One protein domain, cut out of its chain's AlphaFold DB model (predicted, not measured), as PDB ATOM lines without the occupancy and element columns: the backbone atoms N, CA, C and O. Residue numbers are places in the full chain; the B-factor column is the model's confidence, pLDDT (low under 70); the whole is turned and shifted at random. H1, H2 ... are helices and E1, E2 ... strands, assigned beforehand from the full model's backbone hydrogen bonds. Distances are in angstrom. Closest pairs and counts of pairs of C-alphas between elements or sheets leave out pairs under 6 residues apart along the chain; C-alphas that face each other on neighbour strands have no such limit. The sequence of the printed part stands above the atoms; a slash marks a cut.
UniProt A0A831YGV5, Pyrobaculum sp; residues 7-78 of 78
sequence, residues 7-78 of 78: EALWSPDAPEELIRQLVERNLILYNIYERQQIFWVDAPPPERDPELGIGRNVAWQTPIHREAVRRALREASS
ATOM      1  N   GLU A   7     -24.883 -12.503 -45.509       96.62
ATOM      2  CA  GLU A   7     -24.492 -11.200 -46.062       96.62
ATOM      3  C   GLU A   7     -24.456 -11.208 -47.596       96.62
ATOM      4  O   GLU A   7     -24.614 -10.171 -48.233       96.62
ATOM      5  N   ALA A   8     -24.323 -12.382 -48.224       96.50
ATOM      6  CA  ALA A   8     -24.430 -12.512 -49.674       96.50
ATOM      7  C   ALA A   8     -25.786 -12.027 -50.228       96.50
ATOM      8  O   ALA A   8     -25.858 -11.688 -51.407       96.50
ATOM      9  N   LEU A   9     -26.837 -11.985 -49.401       96.94
ATOM     10  CA  LEU A   9     -28.155 -11.461 -49.768       96.94
ATOM     11  C   LEU A   9     -28.221  -9.925 -49.756       96.94
ATOM     12  O   LEU A   9     -29.196  -9.380 -50.247       96.94
ATOM     13  N   TRP A  10     -27.206  -9.227 -49.237       97.31
ATOM     14  CA  TRP A  10     -27.102  -7.759 -49.291       97.31
ATOM     15  C   TRP A  10     -26.455  -7.244 -50.591       97.31
ATOM     16  O   TRP A  10     -26.294  -6.043 -50.802       97.31
ATOM     17  N   SER A  11     -26.025  -8.154 -51.470       95.88
ATOM     18  CA  SER A  11     -25.435  -7.803 -52.762       95.88
ATOM     19  C   SER A  11     -26.481  -7.186 -53.701       95.88
ATOM     20  O   SER A  11     -27.613  -7.667 -53.724       95.88
ATOM     21  N   PRO A  12     -26.113  -6.204 -54.548       95.25
ATOM     22  CA  PRO A  12     -27.004  -5.701 -55.597       95.25
ATOM     23  C   PRO A  12     -27.409  -6.778 -56.619       95.25
ATOM     24  O   PRO A  12     -28.422  -6.625 -57.291       95.25
ATOM     25  N   ASP A  13     -26.644  -7.872 -56.717       96.06
ATOM     26  CA  ASP A  13     -26.940  -9.006 -57.600       96.06
ATOM     27  C   ASP A  13     -27.845 -10.057 -56.926       96.06
ATOM     28  O   ASP A  13     -28.205 -11.066 -57.541       96.06
ATOM     29  N   ALA A  14     -28.182  -9.878 -55.643       96.12
ATOM     30  CA  ALA A  14     -29.048 -10.802 -54.927       96.12
ATOM     31  C   ALA A  14     -30.500 -10.678 -55.437       96.12
ATOM     32  O   ALA A  14     -31.017  -9.564 -55.541       96.12
ATOM     33  N   PRO A  15     -31.200 -11.791 -55.735       96.69
ATOM     34  CA  PRO A  15     -32.565 -11.716 -56.247       96.69
ATOM     35  C   PRO A  15     -33.528 -11.126 -55.206       96.69
ATOM     36  O   PRO A  15     -33.790 -11.749 -54.177       96.69
ATOM     37  N   GLU A  16     -34.101  -9.957 -55.493       96.81
ATOM     38  CA  GLU A  16     -35.015  -9.245 -54.584       96.81
ATOM     39  C   GLU A  16     -36.220 -10.105 -54.179       96.81
ATOM     40  O   GLU A  16     -36.575 -10.192 -53.005       96.81
ATOM     41  N   GLU A  17     -36.803 -10.822 -55.141       97.56
ATOM     42  CA  GLU A  17     -37.948 -11.697 -54.894       97.56
ATOM     43  C   GLU A  17     -37.612 -12.842 -53.923       97.56
ATOM     44  O   GLU A  17     -38.433 -13.209 -53.081       97.56
ATOM     45  N   LEU A  18     -36.385 -13.374 -53.977       95.56
ATOM     46  CA  LEU A  18     -35.925 -14.367 -53.006       95.56
ATOM     47  C   LEU A  18     -35.837 -13.747 -51.607       95.56
ATOM     48  O   LEU A  18     -36.325 -14.339 -50.648       95.56
ATOM     49  N   ILE A  19     -35.250 -12.554 -51.486       97.69
ATOM     50  CA  ILE A  19     -35.132 -11.837 -50.208       97.69
ATOM     51  C   ILE A  19     -36.521 -11.598 -49.609       97.69
ATOM     52  O   ILE A  19     -36.753 -11.955 -48.452       97.69
ATOM     53  N   ARG A  20     -37.465 -11.084 -50.408       98.19
ATOM     54  CA  ARG A  20     -38.856 -10.857 -49.993       98.19
ATOM     55  C   ARG A  20     -39.485 -12.133 -49.440       98.19
ATOM     56  O   ARG A  20     -40.015 -12.128 -48.332       98.19
ATOM     57  N   GLN A  21     -39.373 -13.247 -50.162       97.50
ATOM     58  CA  GLN A  21     -39.941 -14.525 -49.732       97.50
ATOM     59  C   GLN A  21     -39.317 -15.073 -48.443       97.50
ATOM     60  O   GLN A  21     -40.029 -15.705 -47.654       97.50
ATOM     61  N   LEU A  22     -38.010 -14.870 -48.236       96.44
ATOM     62  CA  LEU A  22     -37.301 -15.285 -47.024       96.44
ATOM     63  C   LEU A  22     -37.724 -14.447 -45.809       96.44
ATOM     64  O   LEU A  22     -37.931 -15.012 -44.735       96.44
ATOM     65  N   VAL A  23     -37.895 -13.132 -45.984       97.62
ATOM     66  CA  VAL A  23     -38.406 -12.222 -44.944       97.62
ATOM     67  C   VAL A  23     -39.854 -12.563 -44.592       97.62
ATOM     68  O   VAL A  23     -40.173 -12.735 -43.419       97.62
ATOM     69  N   GLU A  24     -40.725 -12.756 -45.588       97.94
ATOM     70  CA  GLU A  24     -42.139 -13.115 -45.378       97.94
ATOM     71  C   GLU A  24     -42.325 -14.442 -44.637       97.94
ATOM     72  O   GLU A  24     -43.305 -14.630 -43.920       97.94
ATOM     73  N   ARG A  25     -41.373 -15.367 -44.791       95.31
ATOM     74  CA  ARG A  25     -41.352 -16.657 -44.084       95.31
ATOM     75  C   ARG A  25     -40.585 -16.610 -42.767       95.31
ATOM     76  O   ARG A  25     -40.438 -17.650 -42.132       95.31
ATOM     77  N   ASN A  26     -40.103 -15.436 -42.361       96.12
ATOM     78  CA  ASN A  26     -39.333 -15.235 -41.139       96.12
ATOM     79  C   ASN A  26     -38.063 -16.110 -41.069       96.12
ATOM     80  O   ASN A  26     -37.672 -16.588 -40.006       96.12
ATOM     81  N   LEU A  27     -37.431 -16.364 -42.221       96.44
ATOM     82  CA  LEU A  27     -36.198 -17.150 -42.314       96.44
ATOM     83  C   LEU A  27     -34.956 -16.281 -42.108       96.44
ATOM     84  O   LEU A  27     -33.953 -16.759 -41.574       96.44
ATOM     85  N   ILE A  28     -35.030 -15.011 -42.510       97.75
ATOM     86  CA  ILE A  28     -33.957 -14.032 -42.350       97.75
ATOM     87  C   ILE A  28     -34.483 -12.743 -41.728       97.75
ATOM     88  O   ILE A  28     -35.612 -12.330 -41.993       97.75
ATOM     89  N   LEU A  29     -33.608 -12.074 -40.985       96.94
ATOM     90  CA  LEU A  29     -33.717 -10.655 -40.693       96.94
ATOM     91  C   LEU A  29     -32.902  -9.898 -41.746       96.94
ATOM     92  O   LEU A  29     -31.705 -10.151 -41.898       96.94
ATOM     93  N   TYR A  30     -33.550  -8.999 -42.481       97.44
ATOM     94  CA  TYR A  30     -32.944  -8.213 -43.557       97.44
ATOM     95  C   TYR A  30     -32.923  -6.730 -43.184       97.44
ATOM     96  O   TYR A  30     -33.860  -6.258 -42.541       97.44
ATOM     97  N   ASN A  31     -31.889  -6.003 -43.616       96.00
ATOM     98  CA  ASN A  31     -31.662  -4.601 -43.257       96.00
ATOM     99  C   ASN A  31     -31.521  -4.406 -41.734       96.00
ATOM    100  O   ASN A  31     -32.224  -3.605 -41.114       96.00
ATOM    101  N   ILE A  32     -30.635  -5.198 -41.121       95.06
ATOM    102  CA  ILE A  32     -30.281  -5.073 -39.703       95.06
ATOM    103  C   ILE A  32     -29.735  -3.669 -39.452       95.06
ATOM    104  O   ILE A  32     -28.823  -3.215 -40.139       95.06
ATOM    105  N   TYR A  33     -30.295  -2.998 -38.446       90.88
ATOM    106  CA  TYR A  33     -29.889  -1.647 -38.085       90.88
ATOM    107  C   TYR A  33     -28.463  -1.608 -37.525       90.88
ATOM    108  O   TYR A  33     -27.951  -2.590 -36.979       90.88
ATOM    109  N   GLU A  34     -27.822  -0.450 -37.636       90.62
ATOM    110  CA  GLU A  34     -26.436  -0.270 -37.219       90.62
ATOM    111  C   GLU A  34     -26.238  -0.551 -35.720       90.62
ATOM    112  O   GLU A  34     -27.030  -0.141 -34.870       90.62
ATOM    113  N   ARG A  35     -25.134  -1.223 -35.374       92.50
ATOM    114  CA  ARG A  35     -24.797  -1.615 -33.994       92.50
ATOM    115  C   ARG A  35     -23.878  -0.583 -33.326       92.50
ATOM    116  O   ARG A  35     -22.826  -0.918 -32.794       92.50
ATOM    117  N   GLN A  36     -24.246   0.694 -33.403       93.62
ATOM    118  CA  GLN A  36     -23.451   1.777 -32.816       93.62
ATOM    119  C   GLN A  36     -23.600   1.817 -31.291       93.62
ATOM    120  O   GLN A  36     -24.702   1.643 -30.778       93.62
ATOM    121  N   GLN A  37     -22.525   2.147 -30.565       94.81
ATOM    122  CA  GLN A  37     -22.519   2.249 -29.094       94.81
ATOM    123  C   GLN A  37     -23.617   3.170 -28.538       94.81
ATOM    124  O   GLN A  37     -24.127   2.926 -27.451       94.81
ATOM    125  N   ILE A  38     -24.015   4.207 -29.282       95.31
ATOM    126  CA  ILE A  38     -25.084   5.130 -28.868       95.31
ATOM    127  C   ILE A  38     -26.459   4.452 -28.716       95.31
ATOM    128  O   ILE A  38     -27.338   5.019 -28.075       95.31
ATOM    129  N   PHE A  39     -26.651   3.257 -29.289       93.00
ATOM    130  CA  PHE A  39     -27.896   2.486 -29.214       93.00
ATOM    131  C   PHE A  39     -27.900   1.420 -28.106       93.00
ATOM    132  O   PHE A  39     -28.903   0.726 -27.952       93.00
ATOM    133  N   TRP A  40     -26.811   1.273 -27.343       93.94
ATOM    134  CA  TRP A  40     -26.645   0.208 -26.350       93.94
ATOM    135  C   TRP A  40     -26.233   0.776 -24.992       93.94
ATOM    136  O   TRP A  40     -25.433   1.708 -24.905       93.94
ATOM    137  N   VAL A  41     -26.801   0.213 -23.923       94.50
ATOM    138  CA  VAL A  41     -26.435   0.568 -22.540       94.50
ATOM    139  C   VAL A  41     -25.017   0.074 -22.223       94.50
ATOM    140  O   VAL A  41     -24.270   0.722 -21.496       94.50
ATOM    141  N   ASP A  42     -24.659  -1.068 -22.796       94.19
ATOM    142  CA  ASP A  42     -23.395  -1.782 -22.696       94.19
ATOM    143  C   ASP A  42     -22.737  -1.925 -24.081       94.19
ATOM    144  O   ASP A  42     -23.005  -1.136 -24.986       94.19
ATOM    145  N   ALA A  43     -21.816  -2.876 -24.251       95.00
ATOM    146  CA  ALA A  43     -21.146  -3.070 -25.532       95.00
ATOM    147  C   ALA A  43     -22.137  -3.612 -26.582       95.00
ATOM    148  O   ALA A  43     -22.801  -4.618 -26.319       95.00
ATOM    149  N   PRO A  44     -22.226  -3.005 -27.783       95.38
ATOM    150  CA  PRO A  44     -23.057  -3.537 -28.852       95.38
ATOM    151  C   PRO A  44     -22.615  -4.959 -29.229       95.38
ATOM    152  O   PRO A  44     -21.423  -5.281 -29.149       95.38
ATOM    153  N   PRO A  45     -23.541  -5.812 -29.703       92.75
ATOM    154  CA  PRO A  45     -23.173  -7.116 -30.219       92.75
ATOM    155  C   PRO A  45     -22.236  -6.966 -31.431       92.75
ATOM    156  O   PRO A  45     -22.282  -5.944 -32.125       92.75
ATOM    157  N   PRO A  46     -21.408  -7.983 -31.729       93.50
ATOM    158  CA  PRO A  46     -20.531  -7.954 -32.892       93.50
ATOM    159  C   PRO A  46     -21.305  -7.669 -34.180       93.50
ATOM    160  O   PRO A  46     -22.424  -8.151 -34.376       93.50
ATOM    161  N   GLU A  47     -20.686  -6.932 -35.104       94.06
ATOM    162  CA  GLU A  47     -21.297  -6.677 -36.411       94.06
ATOM    163  C   GLU A  47     -21.537  -7.949 -37.227       94.06
ATOM    164  O   GLU A  47     -22.408  -7.980 -38.091       94.06
ATOM    165  N   ARG A  48     -20.753  -8.997 -36.983       94.31
ATOM    166  CA  ARG A  48     -20.822 -10.252 -37.717       94.31
ATOM    167  C   ARG A  48     -20.473 -11.401 -36.784       94.31
ATOM    168  O   ARG A  48     -19.504 -11.313 -36.037       94.31
ATOM    169  N   ASP A  49     -21.232 -12.482 -36.890       94.62
ATOM    170  CA  ASP A  49     -20.983 -13.751 -36.213       94.62
ATOM    171  C   ASP A  49     -21.335 -14.900 -37.179       94.62
ATOM    172  O   ASP A  49     -22.496 -15.307 -37.293       94.62
ATOM    173  N   PRO A  50     -20.354 -15.409 -37.946       92.25
ATOM    174  CA  PRO A  50     -20.594 -16.469 -38.923       92.25
ATOM    175  C   PRO A  50     -21.056 -17.792 -38.298       92.25
ATOM    176  O   PRO A  50     -21.807 -18.539 -38.930       92.25
ATOM    177  N   GLU A  51     -20.642 -18.092 -37.063       92.06
ATOM    178  CA  GLU A  51     -21.021 -19.335 -36.387       92.06
ATOM    179  C   GLU A  51     -22.527 -19.360 -36.130       92.06
ATOM    180  O   GLU A  51     -23.194 -20.356 -36.442       92.06
ATOM    181  N   LEU A  52     -23.080 -18.226 -35.692       92.19
ATOM    182  CA  LEU A  52     -24.518 -18.026 -35.504       92.19
ATOM    183  C   LEU A  52     -25.278 -17.703 -36.799       92.19
ATOM    184  O   LEU A  52     -26.508 -17.758 -36.816       92.19
ATOM    185  N   GLY A  53     -24.576 -17.426 -37.899       95.00
ATOM    186  CA  GLY A  53     -25.199 -17.053 -39.166       95.00
ATOM    187  C   GLY A  53     -25.702 -15.608 -39.165       95.00
ATOM    188  O   GLY A  53     -26.801 -15.330 -39.640       95.00
ATOM    189  N   ILE A  54     -24.898 -14.701 -38.615       95.62
ATOM    190  CA  ILE A  54     -25.169 -13.270 -38.508       95.62
ATOM    191  C   ILE A  54     -24.190 -12.521 -39.412       95.62
ATOM    192  O   ILE A  54     -22.981 -12.518 -39.174       95.62
ATOM    193  N   GLY A  55     -24.718 -11.884 -40.452       95.81
ATOM    194  CA  GLY A  55     -24.021 -10.890 -41.260       95.81
ATOM    195  C   GLY A  55     -24.119  -9.486 -40.661       95.81
ATOM    196  O   GLY A  55     -24.711  -9.265 -39.597       95.81
ATOM    197  N   ARG A  56     -23.551  -8.521 -41.386       96.00
ATOM    198  CA  ARG A  56     -23.621  -7.104 -41.028       96.00
ATOM    199  C   ARG A  56     -25.046  -6.592 -41.185       96.00
ATOM    200  O   ARG A  56     -25.563  -6.012 -40.238       96.00
ATOM    201  N   ASN A  57     -25.653  -6.857 -42.342       97.31
ATOM    202  CA  ASN A  57     -26.961  -6.334 -42.737       97.31
ATOM    203  C   ASN A  57     -28.046  -7.415 -42.797       97.31
ATOM    204  O   ASN A  57     -29.235  -7.097 -42.796       97.31
ATOM    205  N   VAL A  58     -27.651  -8.689 -42.869       97.69
ATOM    206  CA  VAL A  58     -28.576  -9.820 -43.000       97.69
ATOM    207  C   VAL A  58     -28.170 -10.938 -42.051       97.69
ATOM    208  O   VAL A  58     -26.997 -11.294 -41.976       97.69
ATOM    209  N   ALA A  59     -29.128 -11.537 -41.352       97.56
ATOM    210  CA  ALA A  59     -28.898 -12.696 -40.495       97.56
ATOM    211  C   ALA A  59     -29.979 -13.752 -40.709       97.56
ATOM    212  O   ALA A  59     -31.111 -13.432 -41.064       97.56
ATOM    213  N   TRP A  60     -29.649 -15.012 -40.441       97.50
ATOM    214  CA  TRP A  60     -30.676 -16.026 -40.222       97.50
ATOM    215  C   TRP A  60     -31.484 -15.666 -38.975       97.50
ATOM    216  O   TRP A  60     -30.905 -15.269 -37.967       97.50
ATOM    217  N   GLN A  61     -32.806 -15.844 -39.016       95.38
ATOM    218  CA  GLN A  61     -33.669 -15.503 -37.878       95.38
ATOM    219  C   GLN A  61     -33.290 -16.299 -36.623       95.38
ATOM    220  O   GLN A  61     -33.317 -15.789 -35.507       95.38
ATOM    221  N   THR A  62     -32.910 -17.565 -36.814       94.69
ATOM    222  CA  THR A  62     -32.267 -18.398 -35.794       94.69
ATOM    223  C   THR A  62     -31.334 -19.410 -36.475       94.69
ATOM    224  O   THR A  62     -31.552 -19.751 -37.645       94.69
ATOM    225  N   PRO A  63     -30.337 -19.973 -35.764       91.88
ATOM    226  CA  PRO A  63     -29.415 -20.951 -36.349       91.88
ATOM    227  C   PRO A  63     -30.089 -22.196 -36.957       91.88
ATOM    228  O   PRO A  63     -29.543 -22.790 -37.888       91.88
ATOM    229  N   ILE A  64     -31.282 -22.588 -36.483       93.38
ATOM    230  CA  ILE A  64     -32.016 -23.744 -37.031       93.38
ATOM    231  C   ILE A  64     -32.621 -23.457 -38.411       93.38
ATOM    232  O   ILE A  64     -32.707 -24.374 -39.221       93.38
ATOM    233  N   HIS A  65     -32.970 -22.205 -38.730       93.94
ATOM    234  CA  HIS A  65     -33.454 -21.845 -40.068       93.94
ATOM    235  C   HIS A  65     -32.361 -22.039 -41.125       93.94
ATOM    236  O   HIS A  65     -32.626 -22.620 -42.177       93.94
ATOM    237  N   ARG A  66     -31.112 -21.657 -40.808       94.62
ATOM    238  CA  ARG A  66     -29.940 -21.958 -41.649       94.62
ATOM    239  C   ARG A  66     -29.829 -23.455 -41.924       94.62
ATOM    240  O   ARG A  66     -29.640 -23.870 -43.065       94.62
ATOM    241  N   GLU A  67     -29.938 -24.263 -40.872       94.44
ATOM    242  CA  GLU A  67     -29.797 -25.714 -40.980       94.44
ATOM    243  C   GLU A  67     -30.952 -26.356 -41.762       94.44
ATOM    244  O   GLU A  67     -30.710 -27.232 -42.588       94.44
ATOM    245  N   ALA A  68     -32.186 -25.884 -41.581       93.00
ATOM    246  CA  ALA A  68     -33.337 -26.345 -42.354       93.00
ATOM    247  C   ALA A  68     -33.150 -26.087 -43.860       93.00
ATOM    248  O   ALA A  68     -33.315 -27.004 -44.664       93.00
ATOM    249  N   VAL A  69     -32.720 -24.877 -44.244       92.38
ATOM    250  CA  VAL A  69     -32.425 -24.542 -45.649       92.38
ATOM    251  C   VAL A  69     -31.264 -25.383 -46.184       92.38
ATOM    252  O   VAL A  69     -31.341 -25.903 -47.298       92.38
ATOM    253  N   ARG A  70     -30.200 -25.571 -45.391       93.38
ATOM    254  CA  ARG A  70     -29.058 -26.417 -45.767       93.38
ATOM    255  C   ARG A  70     -29.494 -27.852 -46.080       93.38
ATOM    256  O   ARG A  70     -29.012 -28.422 -47.058       93.38
ATOM    257  N   ARG A  71     -30.392 -28.431 -45.279       95.00
ATOM    258  CA  ARG A  71     -30.934 -29.784 -45.498       95.00
ATOM    259  C   ARG A  71     -31.806 -29.859 -46.743       95.00
ATOM    260  O   ARG A  71     -31.538 -30.700 -47.594       95.00
ATOM    261  N   ALA A  72     -32.749 -28.933 -46.899       92.81
ATOM    262  CA  ALA A  72     -33.637 -28.898 -48.061       92.81
ATOM    263  C   ALA A  72     -32.863 -28.811 -49.389       92.81
ATOM    264  O   ALA A  72     -33.184 -29.505 -50.348       92.81
ATOM    265  N   LEU A  73     -31.793 -28.008 -49.444       92.69
ATOM    266  CA  LEU A  73     -30.945 -27.909 -50.639       92.69
ATOM    267  C   LEU A  73     -30.162 -29.196 -50.933       92.69
ATOM    268  O   LEU A  73     -29.958 -29.520 -52.101       92.69
ATOM    269  N   ARG A  74     -29.719 -29.928 -49.901       94.62
ATOM    270  CA  ARG A  74     -29.060 -31.235 -50.074       94.62
ATOM    271  C   ARG A  74     -30.028 -32.267 -50.641       94.62
ATOM    272  O   ARG A  74     -29.671 -32.961 -51.586       94.62
ATOM    273  N   GLU A  75     -31.241 -32.326 -50.097       95.44
ATOM    274  CA  GLU A  75     -32.304 -33.216 -50.578       95.44
ATOM    275  C   GLU A  75     -32.698 -32.892 -52.024       95.44
ATOM    276  O   GLU A  75     -32.811 -33.797 -52.837       95.44
ATOM    277  N   ALA A  76     -32.822 -31.608 -52.376       92.06
ATOM    278  CA  ALA A  76     -33.164 -31.181 -53.734       92.06
ATOM    279  C   ALA A  76     -32.042 -31.390 -54.772       92.06
ATOM    280  O   ALA A  76     -32.306 -31.340 -55.970       92.06
ATOM    281  N   SER A  77     -30.796 -31.572 -54.324       88.06
ATOM    282  CA  SER A  77     -29.636 -31.835 -55.192       88.06
ATOM    283  C   SER A  77     -29.319 -33.330 -55.341       88.06
ATOM    284  O   SER A  77     -28.330 -33.664 -55.995       88.06
ATOM    285  N   SER A  78     -30.095 -34.202 -54.687       70.44
ATOM    286  CA  SER A  78     -29.965 -35.667 -54.728       70.44
ATOM    287  C   SER A  78     -30.894 -36.265 -55.779       70.44
ATOM    288  O   SER A  78     -30.479 -37.264 -56.404       70.44
TER     289      SER A  78
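Overview. This is residues 7 to 78 of the 78 residues of a protein of Pyrobaculum sp (UniProt A0A831YGV5). Look first for a tiny antiparallel hairpin, E1 and E2, in the middle of an elongated shape, with H2 packed beside E1 and the short H1 near E2. A wide loop, residues 31 to 57, reaches out toward one end, and H3 forms an arm toward the other, where residues 70 to 78 stick out. The printed part has 72 residues, with H1, H2, E1, E2 and H3 in chain order; it is mostly helix, though under half of its residues are in named elements. It is only just loose, close to compact, with a radius of gyration of the C-alphas of 13.9 A, and spans 48 by 24 by 19 A.

Arrangement. Start at E1, residues 28 to 30, and its antiparallel neighbour E2, residues 58 to 60, at 166 degrees; N 29 and O 59 are 2.8 A apart, within hydrogen-bond range. Next find H2, residues 16 to 24: its closest C-alpha pair with E1 is Leu 22 and Ile 28, 5.9 A. H1, residues 7 to 10, comes closest to E2 at the C-alphas of Glu 7 and Val 58, 5.3 A. H1 and H2 are close but not clearly touching, the closest C-alphas being those of Leu 9 and Ile 19, 7.0 A. H3, residues 63 to 76, is apart from H1 and H2; its closest C-alpha pair with E2 is Trp 60 and Arg 66, 6.1 A. In H2 and H3 every O i to N i+4 pair is within hydrogen-bond range; H1 is too short for one, but its one O i to N i+3 pair is within range.

Along the chain. Find C-alpha 7 at (-24.492, -11.200, -46.062), where H1 begins. H2 measures 12.3 A from first to last C-alpha. H3 runs 20.5 A, ending at C-alpha 76, (-33.164, -31.181, -53.734).

Size, cuts and confidence. The C-alphas farthest apart are those of Val 41 and Ser 78, 48.6 A. The printed part has no cut; the link from E1 to E2 is long, 27 residues. No printed residue is under 70 in pLDDT.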